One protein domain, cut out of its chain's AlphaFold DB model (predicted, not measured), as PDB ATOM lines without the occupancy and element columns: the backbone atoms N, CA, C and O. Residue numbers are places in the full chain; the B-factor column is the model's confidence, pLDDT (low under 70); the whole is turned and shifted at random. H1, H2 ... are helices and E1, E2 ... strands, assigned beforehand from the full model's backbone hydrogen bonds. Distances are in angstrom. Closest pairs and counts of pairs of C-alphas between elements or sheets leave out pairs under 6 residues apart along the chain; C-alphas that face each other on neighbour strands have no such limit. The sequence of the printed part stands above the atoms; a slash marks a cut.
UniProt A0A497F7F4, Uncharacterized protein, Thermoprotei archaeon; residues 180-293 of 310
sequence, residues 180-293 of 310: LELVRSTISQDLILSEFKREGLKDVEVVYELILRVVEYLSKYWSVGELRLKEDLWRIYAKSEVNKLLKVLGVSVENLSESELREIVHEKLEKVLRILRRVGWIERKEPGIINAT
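This is residues 180 to 293 of the 310 residues of an uncharacterized protein of Thermoprotei archaeon (UniProt A0A497F7F4). One long helix, H6, runs lengthwise through a body of helices; H3 crosses it toward its last residues, at residues 269 to 276, and H4 crosses it nearer its first residues, at residues 262 to 269. A small antiparallel sheet of three strands, order E1 E3 E2, packs at the end where H6 finishes, H5 lies toward the other end, and H1 and H2 lie on the side away from H4. The printed part has 114 residues, with six named helices and three named strands in the order H1 H2 H3 E1 H4 H5 H6 E2 E3, and the class is mostly helix. The whole is compact, with a radius of gyration of the C-alphas of 13.9 A and spans of 39 by 31 by 23 A.

H1, residues 180 to 186, begins with C-alpha 180 at (598.819, 212.653, 780.649). H2 is residues 189 to 198, 14.0 A long, and H3 is residues 204 to 220, 24.7 A long. E1, residues 223 to 225, runs directly into H4, residues 226 to 238, 17.8 A long. H5 is residues 242 to 248. H6, residues 258 to 278, is 30.3 A long, beginning with C-alpha 258 at (614.142, 213.178, 805.161). E2, residues 282 to 285, and E3, residues 289 to 292, follow; C-alpha 292 is at (602.838, 194.036, 786.171).

H6 is the hub. It touches H3 about perpendicular, at 77 degrees, the closest C-alphas being those of Ile 211 and Val 272, 6.5 A apart. It touches H4 at a steep tilt of 58 degrees, opposite ways, closest at the C-alphas of Lys 230 and His 266, 6.4 A. H2 and H6 only just touch, with 3 pairs of C-alphas within 8 A, closest at Glu 195 and Ile 275, 6.3 A. H3 and H5 are close but not clearly touching, with the closest C-alphas, of Val 206 and Leu 245, 6.3 A apart. H1 and H6 are apart. H3 only grazes the sheet with residues 215 to 220, and H6 only grazes it with residues 273 to 277. H4 stands up from the sheet, its line rising 48 degrees. E2 and E3 form a hairpin, with N 283 and O 291 at 2.8 A; between E1 and E3, N 224 and O 290 are 2.9 A apart, both within hydrogen-bond range. In H1 to H6 every O i to N i+4 pair is within hydrogen-bond range.

The C-alphas of Asn 255 and Thr 293 are the two farthest apart, 39.6 A. The printed part has no cut and no long link. The mean pLDDT of the printed part is 84.1; among the residues under 70 are 180 to 189 and 238 to 241.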
ATOM      1  N   LEU A 180     600.023 212.453 779.842       60.50
ATOM      2  CA  LEU A 180     598.819 212.653 780.649       60.50
ATOM      3  C   LEU A 180     597.556 212.519 779.802       60.50
ATOM      4  O   LEU A 180     596.615 211.916 780.291       60.50
ATOM      5  N   GLU A 181     597.514 213.033 778.572       66.56
ATOM      6  CA  GLU A 181     596.376 212.886 777.654       66.56
ATOM      7  C   GLU A 181     596.179 211.446 777.182       66.56
ATOM      8  O   GLU A 181     595.050 210.964 777.168       66.56
ATOM      9  N   LEU A 182     597.260 210.727 776.879       63.53
ATOM     10  CA  LEU A 182     597.212 209.316 776.500       63.53
ATOM     11  C   LEU A 182     596.729 208.442 777.661       63.53
ATOM     12  O   LEU A 182     595.907 207.547 777.494       63.53
ATOM     13  N   VAL A 183     597.201 208.719 778.870       59.28
ATOM     14  CA  VAL A 183     596.746 208.061 780.103       59.28
ATOM     15  C   VAL A 183     595.306 208.469 780.416       59.28
ATOM     16  O   VAL A 183     594.494 207.622 780.764       59.28
ATOM     17  N   ARG A 184     594.936 209.729 780.192       64.62
ATOM     18  CA  ARG A 184     593.558 210.229 780.290       64.62
ATOM     19  C   ARG A 184     592.608 209.612 779.264       64.62
ATOM     20  O   ARG A 184     591.414 209.612 779.542       64.62
ATOM     21  N   SER A 185     593.097 209.150 778.114       68.50
ATOM     22  CA  SER A 185     592.282 208.547 777.053       68.50
ATOM     23  C   SER A 185     592.240 207.020 777.125       68.50
ATOM     24  O   SER A 185     591.215 206.420 776.821       68.50
ATOM     25  N   THR A 186     593.327 206.387 777.570       63.06
ATOM     26  CA  THR A 186     593.438 204.922 777.688       63.06
ATOM     27  C   THR A 186     592.766 204.405 778.959       63.06
ATOM     28  O   THR A 186     592.289 203.273 779.017       63.06
ATOM     29  N   ILE A 187     592.721 205.230 780.001       65.06
ATOM     30  CA  ILE A 187     592.109 204.887 781.277       65.06
ATOM     31  C   ILE A 187     590.711 205.487 781.305       65.06
ATOM     32  O   ILE A 187     590.553 206.684 781.084       65.06
ATOM     33  N   SER A 188     589.704 204.692 781.678       68.38
ATOM     34  CA  SER A 188     588.441 205.251 782.172       68.38
ATOM     35  C   SER A 188     588.744 206.145 783.375       68.38
ATOM     36  O   SER A 188     588.894 205.649 784.494       68.38
ATOM     37  N   GLN A 189     588.879 207.455 783.137       67.88
ATOM     38  CA  GLN A 189     589.160 208.450 784.174       67.88
ATOM     39  C   GLN A 189     588.193 208.284 785.337       67.88
ATOM     40  O   GLN A 189     588.603 208.370 786.484       67.88
ATOM     41  N   ASP A 190     586.943 207.938 785.046       75.44
ATOM     42  CA  ASP A 190     585.909 207.710 786.046       75.44
ATOM     43  C   ASP A 190     586.277 206.601 787.036       75.44
ATOM     44  O   ASP A 190     586.075 206.767 788.240       75.44
ATOM     45  N   LEU A 191     586.898 205.511 786.571       80.88
ATOM     46  CA  LEU A 191     587.319 204.414 787.439       80.88
ATOM     47  C   LEU A 191     588.450 204.869 788.366       80.88
ATOM     48  O   LEU A 191     588.336 204.740 789.582       80.88
ATOM     49  N   ILE A 192     589.508 205.476 787.822       77.94
ATOM     50  CA  ILE A 192     590.642 205.939 788.635       77.94
ATOM     51  C   ILE A 192     590.236 207.080 789.578       77.94
ATOM     52  O   ILE A 192     590.604 207.068 790.751       77.94
ATOM     53  N   LEU A 193     589.431 208.035 789.111       79.31
ATOM     54  CA  LEU A 193     588.928 209.141 789.925       79.31
ATOM     55  C   LEU A 193     587.998 208.644 791.040       79.31
ATOM     56  O   LEU A 193     588.043 209.180 792.152       79.31
ATOM     57  N   SER A 194     587.171 207.624 790.781       84.19
ATOM     58  CA  SER A 194     586.332 207.009 791.818       84.19
ATOM     59  C   SER A 194     587.183 206.338 792.901       84.19
ATOM     60  O   SER A 194     586.938 206.534 794.094       84.19
ATOM     61  N   GLU A 195     588.255 205.654 792.501       84.69
ATOM     62  CA  GLU A 195     589.195 205.022 793.422       84.69
ATOM     63  C   GLU A 195     590.039 206.055 794.192       84.69
ATOM     64  O   GLU A 195     590.315 205.864 795.377       84.69
ATOM     65  N   PHE A 196     590.365 207.209 793.597       83.44
ATOM     66  CA  PHE A 196     591.012 208.319 794.311       83.44
ATOM     67  C   PHE A 196     590.139 208.915 795.401       83.44
ATOM     68  O   PHE A 196     590.611 209.119 796.524       83.44
ATOM     69  N   LYS A 197     588.864 209.169 795.085       84.62
ATOM     70  CA  LYS A 197     587.894 209.657 796.070       84.62
ATOM     71  C   LYS A 197     587.760 208.665 797.222       84.62
ATOM     72  O   LYS A 197     587.717 209.084 798.375       84.62
ATOM     73  N   ARG A 198     587.771 207.364 796.917       85.94
ATOM     74  CA  ARG A 198     587.708 206.289 797.914       85.94
ATOM     75  C   ARG A 198     588.931 206.248 798.832       85.94
ATOM     76  O   ARG A 198     588.778 206.034 800.027       85.94
ATOM     77  N   GLU A 199     590.129 206.471 798.298       85.44
ATOM     78  CA  GLU A 199     591.382 206.480 799.075       85.44
ATOM     79  C   GLU A 199     591.681 207.837 799.749       85.44
ATOM     80  O   GLU A 199     592.723 208.005 800.391       85.44
ATOM     81  N   GLY A 200     590.775 208.817 799.626       84.81
ATOM     82  CA  GLY A 200     590.899 210.133 800.259       84.81
ATOM     83  C   GLY A 200     592.022 210.999 799.679       84.81
ATOM     84  O   GLY A 200     592.530 211.894 800.358       84.81
ATOM     85  N   LEU A 201     592.439 210.732 798.440       81.38
ATOM     86  CA  LEU A 201     593.477 211.497 797.758       81.38
ATOM     87  C   LEU A 201     592.860 212.744 797.115       81.38
ATOM     88  O   LEU A 201     592.103 212.648 796.154       81.38
ATOM     89  N   LYS A 202     593.171 213.920 797.671       80.75
ATOM     90  CA  LYS A 202     592.633 215.209 797.202       80.75
ATOM     91  C   LYS A 202     593.390 215.762 795.989       80.75
ATOM     92  O   LYS A 202     592.783 216.391 795.127       80.75
ATOM     93  N   ASP A 203     594.686 215.473 795.893       79.44
ATOM     94  CA  ASP A 203     595.586 216.070 794.901       79.44
ATOM     95  C   ASP A 203     595.721 215.176 793.669       79.44
ATOM     96  O   ASP A 203     596.693 214.440 793.498       79.44
ATOM     97  N   VAL A 204     594.702 215.223 792.814       80.12
ATOM     98  CA  VAL A 204     594.559 214.352 791.639       80.12
ATOM     99  C   VAL A 204     595.807 214.367 790.741       80.12
ATOM    100  O   VAL A 204     596.259 213.314 790.300       80.12
ATOM    101  N   GLU A 205     596.408 215.535 790.514       80.62
ATOM    102  CA  GLU A 205     597.568 215.704 789.625       80.62
ATOM    103  C   GLU A 205     598.831 214.986 790.130       80.62
ATOM    104  O   GLU A 205     599.468 214.253 789.376       80.62
ATOM    105  N   VAL A 206     599.131 215.099 791.428       77.31
ATOM    106  CA  VAL A 206     600.263 214.408 792.075       77.31
ATOM    107  C   VAL A 206     600.114 212.900 791.980       77.31
ATOM    108  O   VAL A 206     601.074 212.172 791.735       77.31
ATOM    109  N   VAL A 207     598.896 212.417 792.199       81.81
ATOM    110  CA  VAL A 207     598.633 210.983 792.178       81.81
ATOM    111  C   VAL A 207     598.759 210.438 790.763       81.81
ATOM    112  O   VAL A 207     599.338 209.366 790.588       81.81
ATOM    113  N   TYR A 208     598.287 211.178 789.757       84.38
ATOM    114  CA  TYR A 208     598.515 210.817 788.360       84.38
ATOM    115  C   TYR A 208     600.002 210.757 788.036       84.38
ATOM    116  O   TYR A 208     600.449 209.770 787.461       84.38
ATOM    117  N   GLU A 209     600.788 211.751 788.449       83.94
ATOM    118  CA  GLU A 209     602.232 211.716 788.237       83.94
ATOM    119  C   GLU A 209     602.878 210.489 788.901       83.94
ATOM    120  O   GLU A 209     603.690 209.804 788.276       83.94
ATOM    121  N   LEU A 210     602.472 210.154 790.129       87.19
ATOM    122  CA  LEU A 210     602.954 208.965 790.833       87.19
ATOM    123  C   LEU A 210     602.580 207.664 790.122       87.19
ATOM    124  O   LEU A 210     603.428 206.788 789.969       87.19
ATOM    125  N   ILE A 211     601.348 207.555 789.621       89.94
ATOM    126  CA  ILE A 211     600.916 206.423 788.792       89.94
ATOM    127  C   ILE A 211     601.790 206.296 787.553       89.94
ATOM    128  O   ILE A 211     602.275 205.203 787.271       89.94
ATOM    129  N   LEU A 212     602.022 207.395 786.833       87.75
ATOM    130  CA  LEU A 212     602.835 207.384 785.620       87.75
ATOM    131  C   LEU A 212     604.238 206.857 785.899       87.75
ATOM    132  O   LEU A 212     604.736 206.033 785.139       87.75
ATOM    133  N   ARG A 213     604.857 207.271 787.008       88.94
ATOM    134  CA  ARG A 213     606.188 206.777 787.383       88.94
ATOM    135  C   ARG A 213     606.184 205.319 787.799       88.94
ATOM    136  O   ARG A 213     607.105 204.600 787.430       88.94
ATOM    137  N   VAL A 214     605.163 204.867 788.525       92.25
ATOM    138  CA  VAL A 214     605.025 203.445 788.865       92.25
ATOM    139  C   VAL A 214     604.873 202.611 787.594       92.25
ATOM    140  O   VAL A 214     605.559 201.606 787.447       92.25
ATOM    141  N   VAL A 215     604.035 203.042 786.651       91.75
ATOM    142  CA  VAL A 215     603.832 202.343 785.375       91.75
ATOM    143  C   VAL A 215     605.097 202.370 784.518       91.75
ATOM    144  O   VAL A 215     605.499 201.334 783.993       91.75
ATOM    145  N   GLU A 216     605.774 203.516 784.419       89.44
ATOM    146  CA  GLU A 216     607.055 203.641 783.717       89.44
ATOM    147  C   GLU A 216     608.101 202.699 784.332       89.44
ATOM    148  O   GLU A 216     608.796 201.979 783.614       89.44
ATOM    149  N   TYR A 217     608.186 202.646 785.660       92.88
ATOM    150  CA  TYR A 217     609.099 201.752 786.360       92.88
ATOM    151  C   TYR A 217     608.758 200.283 786.082       92.88
ATOM    152  O   TYR A 217     609.628 199.517 785.672       92.88
ATOM    153  N   LEU A 218     607.495 199.887 786.240       93.69
ATOM    154  CA  LEU A 218     607.052 198.504 786.042       93.69
ATOM    155  C   LEU A 218     607.086 198.061 784.573       93.69
ATOM    156  O   LEU A 218     607.214 196.871 784.295       93.69
ATOM    157  N   SER A 219     607.037 198.995 783.619       91.19
ATOM    158  CA  SER A 219     607.278 198.682 782.206       91.19
ATOM    159  C   SER A 219     608.730 198.278 781.929       91.19
ATOM    160  O   SER A 219     608.978 197.504 781.007       91.19
ATOM    161  N   LYS A 220     609.683 198.765 782.741       91.44
ATOM    162  CA  LYS A 220     611.105 198.390 782.678       91.44
ATOM    163  C   LYS A 220     611.374 197.133 783.511       91.44
ATOM    164  O   LYS A 220     612.129 196.264 783.086       91.44
ATOM    165  N   TYR A 221     610.731 197.028 784.672       94.50
ATOM    166  CA  TYR A 221     610.894 195.937 785.628       94.50
ATOM    167  C   TYR A 221     609.553 195.242 785.870       94.50
ATOM    168  O   TYR A 221     608.809 195.602 786.779       94.50
ATOM    169  N   TRP A 222     609.255 194.221 785.061       93.62
ATOM    170  CA  TRP A 222     607.963 193.521 785.078       93.62
ATOM    171  C   TRP A 222     607.592 192.918 786.446       93.62
ATOM    172  O   TRP A 222     606.415 192.749 786.758       93.62
ATOM    173  N   SER A 223     608.596 192.602 787.266       95.94
ATOM    174  CA  SER A 223     608.452 192.083 788.623       95.94
ATOM    175  C   SER A 223     609.482 192.741 789.532       95.94
ATOM    176  O   SER A 223     610.673 192.743 789.217       95.94
ATOM    177  N   VAL A 224     609.048 193.255 790.680       97.44
ATOM    178  CA  VAL A 224     609.927 193.924 791.646       97.44
ATOM    179  C   VAL A 224     609.445 193.703 793.077       97.44
ATOM    180  O   VAL A 224     608.248 193.647 793.343       97.44
ATOM    181  N   GLY A 225     610.373 193.591 794.029       97.75
ATOM    182  CA  GLY A 225     610.022 193.616 795.449       97.75
ATOM    183  C   GLY A 225     609.486 194.990 795.860       97.75
ATOM    184  O   GLY A 225     610.056 196.017 795.507       97.75
ATOM    185  N   GLU A 226     608.419 195.039 796.644       95.56
ATOM    186  CA  GLU A 226     607.741 196.274 797.048       95.56
ATOM    187  C   GLU A 226     608.657 197.254 797.783       95.56
ATOM    188  O   GLU A 226     608.636 198.449 797.496       95.56
ATOM    189  N   LEU A 227     609.499 196.759 798.696       95.00
ATOM    190  CA  LEU A 227     610.491 197.590 799.384       95.00
ATOM    191  C   LEU A 227     611.464 198.229 798.391       95.00
ATOM    192  O   LEU A 227     611.827 199.394 798.540       95.00
ATOM    193  N   ARG A 228     611.853 197.479 797.354       95.44
ATOM    194  CA  ARG A 228     612.753 197.966 796.313       95.44
ATOM    195  C   ARG A 228     612.070 198.993 795.420       95.44
ATOM    196  O   ARG A 228     612.668 200.025 795.149       95.44
ATOM    197  N   LEU A 229     610.820 198.748 795.030       95.19
ATOM    198  CA  LEU A 229     610.015 199.705 794.273       95.19
ATOM    199  C   LEU A 229     609.882 201.033 795.029       95.19
ATOM    200  O   LEU A 229     610.110 202.089 794.449       95.19
ATOM    201  N   LYS A 230     609.548 200.976 796.325       93.62
ATOM    202  CA  LYS A 230     609.436 202.155 797.199       93.62
ATOM    203  C   LYS A 230     610.746 202.938 797.258       93.62
ATOM    204  O   LYS A 230     610.742 204.148 797.052       93.62
ATOM    205  N   GLU A 231     611.858 202.239 797.469       92.69
ATOM    206  CA  GLU A 231     613.192 202.835 797.542       92.69
ATOM    207  C   GLU A 231     613.645 203.450 796.212       92.69
ATOM    208  O   GLU A 231     614.146 204.573 796.185       92.69
ATOM    209  N   ASP A 232     613.464 202.739 795.101       93.44
ATOM    210  CA  ASP A 232     613.886 203.222 793.790       93.44
ATOM    211  C   ASP A 232     613.034 204.413 793.345       93.44
ATOM    212  O   ASP A 232     613.580 205.405 792.863       93.44
ATOM    213  N   LEU A 233     611.715 204.369 793.567       90.81
ATOM    214  CA  LEU A 233     610.852 205.521 793.316       90.81
ATOM    215  C   LEU A 233     611.249 206.693 794.210       90.81
ATOM    216  O   LEU A 233     611.424 207.791 793.691       90.81
ATOM    217  N   TRP A 234     611.480 206.479 795.509       88.81
ATOM    218  CA  TRP A 234     611.982 207.531 796.397       88.81
ATOM    219  C   TRP A 234     613.266 208.161 795.855       88.81
ATOM    220  O   TRP A 234     613.335 209.378 795.758       88.81
ATOM    221  N   ARG A 235     614.249 207.370 795.410       87.69
ATOM    222  CA  ARG A 235     615.498 207.893 794.823       87.69
ATOM    223  C   ARG A 235     615.274 208.689 793.541       87.69
ATOM    224  O   ARG A 235     615.940 209.704 793.338       87.69
ATOM    225  N   ILE A 236     614.352 208.238 792.691       83.38
ATOM    226  CA  ILE A 236     613.965 208.947 791.465       83.38
ATOM    227  C   ILE A 236     613.278 210.278 791.818       83.38
ATOM    228  O   ILE A 236     613.539 211.288 791.170       83.38
ATOM    229  N   TYR A 237     612.455 210.307 792.868       76.06
ATOM    230  CA  TYR A 237     611.725 211.498 793.307       76.06
ATOM    231  C   TYR A 237     612.583 212.496 794.094       76.06
ATOM    232  O   TYR A 237     612.478 213.708 793.872       76.06
ATOM    233  N   ALA A 238     613.430 212.006 795.001       69.19
ATOM    234  CA  ALA A 238     614.181 212.787 795.984       69.19
ATOM    235  C   ALA A 238     615.121 213.814 795.351       69.19
ATOM    236  O   ALA A 238     615.377 214.858 795.946       69.19
ATOM    237  N   LYS A 239     615.609 213.560 794.131       63.03
ATOM    238  CA  LYS A 239     616.597 214.427 793.481       63.03
ATOM    239  C   LYS A 239     616.025 215.678 792.806       63.03
ATOM    240  O   LYS A 239     616.780 216.630 792.636       63.03
ATOM    241  N   SER A 240     614.749 215.720 792.410       64.44
ATOM    242  CA  SER A 240     614.239 216.865 791.624       64.44
ATOM    243  C   SER A 240     612.775 217.247 791.847       64.44
ATOM    244  O   SER A 240     612.412 218.392 791.590       64.44
ATOM    245  N   GLU A 241     611.928 216.339 792.337       69.88
ATOM    246  CA  GLU A 241     610.469 216.535 792.312       69.88
ATOM    247  C   GLU A 241     609.816 216.497 793.702       69.88
ATOM    248  O   GLU A 241     608.678 216.938 793.839       69.88
ATOM    249  N   VAL A 242     610.515 216.058 794.761       71.19
ATOM    250  CA  VAL A 242     609.943 216.016 796.127       71.19
ATOM    251  C   VAL A 242     609.421 217.383 796.568       71.19
ATOM    252  O   VAL A 242     608.320 217.468 797.096       71.19
ATOM    253  N   ASN A 243     610.122 218.472 796.256       69.94
ATOM    254  CA  ASN A 243     609.648 219.816 796.597       69.94
ATOM    255  C   ASN A 243     608.365 220.208 795.845       69.94
ATOM    256  O   ASN A 243     607.516 220.897 796.408       69.94
ATOM    257  N   LYS A 244     608.196 219.763 794.592       74.88
ATOM    258  CA  LYS A 244     606.973 220.004 793.809       74.88
ATOM    259  C   LYS A 244     605.824 219.165 794.345       74.88
ATOM    260  O   LYS A 244     604.756 219.713 794.600       74.88
ATOM    261  N   LEU A 245     606.074 217.883 794.610       67.94
ATOM    262  CA  LEU A 245     605.106 216.997 795.243       67.94
ATOM    263  C   LEU A 245     604.646 217.572 796.580       67.94
ATOM    264  O   LEU A 245     603.457 217.771 796.764       67.94
ATOM    265  N   LEU A 246     605.554 217.918 797.488       70.69
ATOM    266  CA  LEU A 246     605.191 218.435 798.809       70.69
ATOM    267  C   LEU A 246     604.431 219.760 798.741       70.69
ATOM    268  O   LEU A 246     603.447 219.937 799.459       70.69
ATOM    269  N   LYS A 247     604.831 220.654 797.828       70.75
ATOM    270  CA  LYS A 247     604.124 221.912 797.583       70.75
ATOM    271  C   LYS A 247     602.691 221.671 797.113       70.75
ATOM    272  O   LYS A 247     601.781 222.338 797.598       70.75
ATOM    273  N   VAL A 248     602.481 220.727 796.196       62.19
ATOM    274  CA  VAL A 248     601.133 220.385 795.714       62.19
ATOM    275  C   VAL A 248     600.337 219.631 796.779       62.19
ATOM    276  O   VAL A 248     599.141 219.848 796.914       62.19
ATOM    277  N   LEU A 249     601.004 218.831 797.607       63.16
ATOM    278  CA  LEU A 249     600.405 218.135 798.745       63.16
ATOM    279  C   LEU A 249     600.030 219.070 799.910       63.16
ATOM    280  O   LEU A 249     599.542 218.597 800.937       63.16
ATOM    281  N   GLY A 250     600.269 220.379 799.779       66.62
ATOM    282  CA  GLY A 250     599.972 221.372 800.811       66.62
ATOM    283  C   GLY A 250     600.833 221.220 802.065       66.62
ATOM    284  O   GLY A 250     600.457 221.704 803.132       66.62
ATOM    285  N   VAL A 251     601.970 220.531 801.952       71.94
ATOM    286  CA  VAL A 251     602.898 220.293 803.055       71.94
ATOM    287  C   VAL A 251     604.051 221.286 802.935       71.94
ATOM    288  O   VAL A 251     604.830 221.239 801.982       71.94
ATOM    289  N   SER A 252     604.179 222.196 803.905       70.38
ATOM    290  CA  SER A 252     605.342 223.085 803.981       70.38
ATOM    291  C   SER A 252     606.605 222.270 804.258       70.38
ATOM    292  O   SER A 252     606.740 221.658 805.314       70.38
ATOM    293  N   VAL A 253     607.535 222.289 803.303       69.69
ATOM    294  CA  VAL A 253     608.784 221.502 803.321       69.69
ATOM    295  C   VAL A 253     609.777 221.995 804.372       69.69
ATOM    296  O   VAL A 253     610.676 221.262 804.763       69.69
ATOM    297  N   GLU A 254     609.610 223.228 804.852       78.44
ATOM    298  CA  GLU A 254     610.650 223.980 805.562       78.44
ATOM    299  C   GLU A 254     611.131 223.349 806.880       78.44
ATOM    300  O   GLU A 254     612.161 223.772 807.388       78.44
ATOM    301  N   ASN A 255     610.454 222.321 807.414       79.56
ATOM    302  CA  ASN A 255     610.824 221.693 808.690       79.56
ATOM    303  C   ASN A 255     610.771 220.154 808.712       79.56
ATOM    304  O   ASN A 255     610.856 219.578 809.794       79.56
ATOM    305  N   LEU A 256     610.596 219.479 807.572       82.19
ATOM    306  CA  LEU A 256     610.456 218.017 807.569       82.19
ATOM    307  C   LEU A 256     611.803 217.322 807.400       82.19
ATOM    308  O   LEU A 256     612.581 217.637 806.499       82.19
ATOM    309  N   SER A 257     612.056 216.339 808.259       88.44
ATOM    310  CA  SER A 257     613.186 215.428 808.123       88.44
ATOM    311  C   SER A 257     613.028 214.544 806.883       88.44
ATOM    312  O   SER A 257     611.919 214.211 806.464       88.44
ATOM    313  N   GLU A 258     614.148 214.098 806.308       84.50
ATOM    314  CA  GLU A 258     614.142 213.178 805.161       84.50
ATOM    315  C   GLU A 258     613.326 211.903 805.449       84.50
ATOM    316  O   GLU A 258     612.609 211.409 804.580       84.50
ATOM    317  N   SER A 259     613.376 211.406 806.689       88.25
ATOM    318  CA  SER A 259     612.581 210.267 807.152       88.25
ATOM    319  C   SER A 259     611.076 210.518 807.092       88.25
ATOM    320  O   SER A 259     610.349 209.658 806.601       88.25
ATOM    321  N   GLU A 260     610.606 211.685 807.540       87.38
ATOM    322  CA  GLU A 260     609.179 212.032 807.502       87.38
ATOM    323  C   GLU A 260     608.699 212.184 806.059       87.38
ATOM    324  O   GLU A 260     607.636 211.686 805.690       87.38
ATOM    325  N   LEU A 261     609.510 212.812 805.202       84.19
ATOM    326  CA  LEU A 261     609.200 212.930 803.778       84.19
ATOM    327  C   LEU A 261     609.085 211.561 803.109       84.19
ATOM    328  O   LEU A 261     608.151 211.314 802.341       84.19
ATOM    329  N   ARG A 262     610.015 210.660 803.427       87.81
ATOM    330  CA  ARG A 262     610.018 209.292 802.917       87.81
ATOM    331  C   ARG A 262     608.784 208.524 803.374       87.81
ATOM    332  O   ARG A 262     608.176 207.828 802.563       87.81
ATOM    333  N   GLU A 263     608.378 208.681 804.630       89.00
ATOM    334  CA  GLU A 263     607.165 208.061 805.167       89.00
ATOM    335  C   GLU A 263     605.901 208.564 804.451       89.00
ATOM    336  O   GLU A 263     605.099 207.752 803.987       89.00
ATOM    337  N   ILE A 264     605.773 209.879 804.242       85.88
ATOM    338  CA  ILE A 264     604.645 210.483 803.511       85.88
ATOM    339  C   ILE A 264     604.577 209.958 802.068       85.88
ATOM    340  O   ILE A 264     603.497 209.623 801.564       85.88
ATOM    341  N   VAL A 265     605.720 209.876 801.380       85.25
ATOM    342  CA  VAL A 265     605.776 209.345 800.010       85.25
ATOM    343  C   VAL A 265     605.431 207.858 799.987       85.25
ATOM    344  O   VAL A 265     604.641 207.438 799.141       85.25
ATOM    345  N   HIS A 266     605.951 207.066 800.925       90.50
ATOM    346  CA  HIS A 266     605.625 205.645 801.039       90.50
ATOM    347  C   HIS A 266     604.130 205.415 801.301       90.50
ATOM    348  O   HIS A 266     603.541 204.525 800.684       90.50
ATOM    349  N   GLU A 267     603.497 206.221 802.158       90.31
ATOM    350  CA  GLU A 267     602.060 206.135 802.441       90.31
ATOM    351  C   GLU A 267     601.225 206.385 801.175       90.31
ATOM    352  O   GLU A 267     600.288 205.641 800.864       90.31
ATOM    353  N   LYS A 268     601.577 207.418 800.403       87.38
ATOM    354  CA  LYS A 268     600.892 207.749 799.145       87.38
ATOM    355  C   LYS A 268     601.129 206.699 798.070       87.38
ATOM    356  O   LYS A 268     600.189 206.328 797.366       87.38
ATOM    357  N   LEU A 269     602.350 206.187 797.977       91.44
ATOM    358  CA  LEU A 269     602.692 205.110 797.062       91.44
ATOM    359  C   LEU A 269     601.890 203.843 797.381       91.44
ATOM    360  O   LEU A 269     601.358 203.227 796.466       91.44
ATOM    361  N   GLU A 270     601.689 203.502 798.655       93.69
ATOM    362  CA  GLU A 270     600.844 202.361 799.035       93.69
ATOM    363  C   GLU A 270     599.389 202.529 798.569       93.69
ATOM    364  O   GLU A 270     598.759 201.570 798.118       93.69
ATOM    365  N   LYS A 271     598.841 203.749 798.651       92.81
ATOM    366  CA  LYS A 271     597.496 204.051 798.127       92.81
ATOM    367  C   LYS A 271     597.453 203.881 796.608       92.81
ATOM    368  O   LYS A 271     596.545 203.227 796.101       92.81
ATOM    369  N   VAL A 272     598.461 204.385 795.893       92.38
ATOM    370  CA  VAL A 272     598.587 204.198 794.438       92.38
ATOM    371  C   VAL A 272     598.659 202.721 794.069       92.38
ATOM    372  O   VAL A 272     597.899 202.275 793.216       92.38
ATOM    373  N   LEU A 273     599.491 201.931 794.743       94.50
ATOM    374  CA  LEU A 273     599.601 200.495 794.481       94.50
ATOM    375  C   LEU A 273     598.270 199.766 794.708       94.50
ATOM    376  O   LEU A 273     597.896 198.894 793.922       94.50
ATOM    377  N   ARG A 274     597.496 200.148 795.731       94.56
ATOM    378  CA  ARG A 274     596.146 199.600 795.943       94.56
ATOM    379  C   ARG A 274     595.203 199.912 794.783       94.56
ATOM    380  O   ARG A 274     594.462 199.021 794.369       94.56
ATOM    381  N   ILE A 275     595.261 201.129 794.247       92.12
ATOM    382  CA  ILE A 275     594.459 201.546 793.090       92.12
ATOM    383  C   ILE A 275     594.873 200.756 791.850       92.12
ATOM    384  O   ILE A 275     594.028 200.128 791.221       92.12
ATOM    385  N   LEU A 276     596.172 200.694 791.549       93.25
ATOM    386  CA  LEU A 276     596.692 199.947 790.401       93.25
ATOM    387  C   LEU A 276     596.324 198.462 790.457       93.25
ATOM    388  O   LEU A 276     596.042 197.849 789.427       93.25
ATOM    389  N   ARG A 277     596.275 197.884 791.660       94.94
ATOM    390  CA  ARG A 277     595.811 196.511 791.863       94.94
ATOM    391  C   ARG A 277     594.314 196.361 791.595       94.94
ATOM    392  O   ARG A 277     593.918 195.392 790.965       94.94
ATOM    393  N   ARG A 278     593.478 197.303 792.052       92.69
ATOM    394  CA  ARG A 278     592.020 197.279 791.807       92.69
ATOM    395  C   ARG A 278     591.678 197.429 790.328       92.69
ATOM    396  O   ARG A 278     590.779 196.753 789.850       92.69
ATOM    397  N   VAL A 279     592.427 198.266 789.612       91.06
ATOM    398  CA  VAL A 279     592.306 198.424 788.152       91.06
ATOM    399  C   VAL A 279     592.858 197.192 787.408       91.06
ATOM    400  O   VAL A 279     592.661 197.040 786.207       91.06
ATOM    401  N   GLY A 280     593.516 196.269 788.118       94.00
ATOM    402  CA  GLY A 280     594.032 195.030 787.551       94.00
ATOM    403  C   GLY A 280     595.277 195.241 786.699       94.00
ATOM    404  O   GLY A 280     595.506 194.465 785.783       94.00
ATOM    405  N   TRP A 281     596.054 196.297 786.965       95.00
ATOM    406  CA  TRP A 281     597.323 196.575 786.285       95.00
ATOM    407  C   TRP A 281     598.504 195.902 786.948       95.00
ATOM    408  O   TRP A 281     599.463 195.546 786.264       95.00
ATOM    409  N   ILE A 282     598.423 195.707 788.260       97.12
ATOM    410  CA  ILE A 282     599.448 195.018 789.029       97.12
ATOM    411  C   ILE A 282     598.837 193.927 789.901       97.12
ATOM    412  O   ILE A 282     597.695 194.027 790.349       97.12
ATOM    413  N   GLU A 283     599.646 192.927 790.214       97.62
ATOM    414  CA  GLU A 283     599.338 191.868 791.167       97.62
ATOM    415  C   GLU A 283     600.401 191.831 792.263       97.62
ATOM    416  O   GLU A 283     601.594 191.978 791.995       97.62
ATOM    417  N   ARG A 284     599.974 191.607 793.511       97.06
ATOM    418  CA  ARG A 284     600.880 191.440 794.655       97.06
ATOM    419  C   ARG A 284     600.963 189.957 794.999       97.06
ATOM    420  O   ARG A 284     599.939 189.355 795.312       97.06
ATOM    421  N   LYS A 285     602.164 189.386 794.941       95.75
ATOM    422  CA  LYS A 285     602.469 188.014 795.367       95.75
ATOM    423  C   LYS A 285     603.269 188.042 796.662       95.75
ATOM    424  O   LYS A 285     604.031 188.974 796.907       95.75
ATOM    425  N   GLU A 286     603.101 187.032 797.501       88.38
ATOM    426  CA  GLU A 286     603.900 186.902 798.717       88.38
ATOM    427  C   GLU A 286     605.302 186.348 798.396       88.38
ATOM    428  O   GLU A 286     605.416 185.485 797.523       88.38
ATOM    429  N   PRO A 287     606.373 186.836 799.061       85.69
ATOM    430  CA  PRO A 287     606.395 187.883 800.087       85.69
ATOM    431  C   PRO A 287     606.678 189.285 799.498       85.69
ATOM    432  O   PRO A 287     607.826 189.693 799.342       85.69
ATOM    433  N   GLY A 288     605.628 190.057 799.191       92.44
ATOM    434  CA  GLY A 288     605.752 191.473 798.815       92.44
ATOM    435  C   GLY A 288     606.315 191.736 797.415       92.44
ATOM    436  O   GLY A 288     606.952 192.760 797.200       92.44
ATOM    437  N   ILE A 289     606.104 190.835 796.458       96.69
ATOM    438  CA  ILE A 289     606.483 191.032 795.054       96.69
ATOM    439  C   ILE A 289     605.326 191.705 794.316       96.69
ATOM    440  O   ILE A 289     604.184 191.259 794.403       96.69
ATOM    441  N   ILE A 290     605.625 192.758 793.565       97.44
ATOM    442  CA  ILE A 290     604.691 193.461 792.689       97.44
ATOM    443  C   ILE A 290     605.005 193.061 791.254       97.44
ATOM    444  O   ILE A 290     606.113 193.288 790.772       97.44
ATOM    445  N   ASN A 291     604.018 192.480 790.581       97.19
ATOM    446  CA  ASN A 291     604.092 192.102 789.177       97.19
ATOM    447  C   ASN A 291     603.195 193.011 788.348       97.19
ATOM    448  O   ASN A 291     602.046 193.243 788.724       97.19
ATOM    449  N   ALA A 292     603.687 193.472 787.205       96.50
ATOM    450  CA  ALA A 292     602.838 194.036 786.171       96.50
ATOM    451  C   ALA A 292     601.986 192.934 785.522       96.50
ATOM    452  O   ALA A 292     602.416 191.789 785.365       96.50
ATOM    453  N   THR A 293     600.766 193.286 785.135       96.25
ATOM    454  CA  THR A 293     599.852 192.407 784.393       96.25
ATOM    455  C   THR A 293     599.842 192.762 782.908       96.25
ATOM    456  O   THR A 293     600.296 193.833 782.499       96.25
TER     457      THR A 293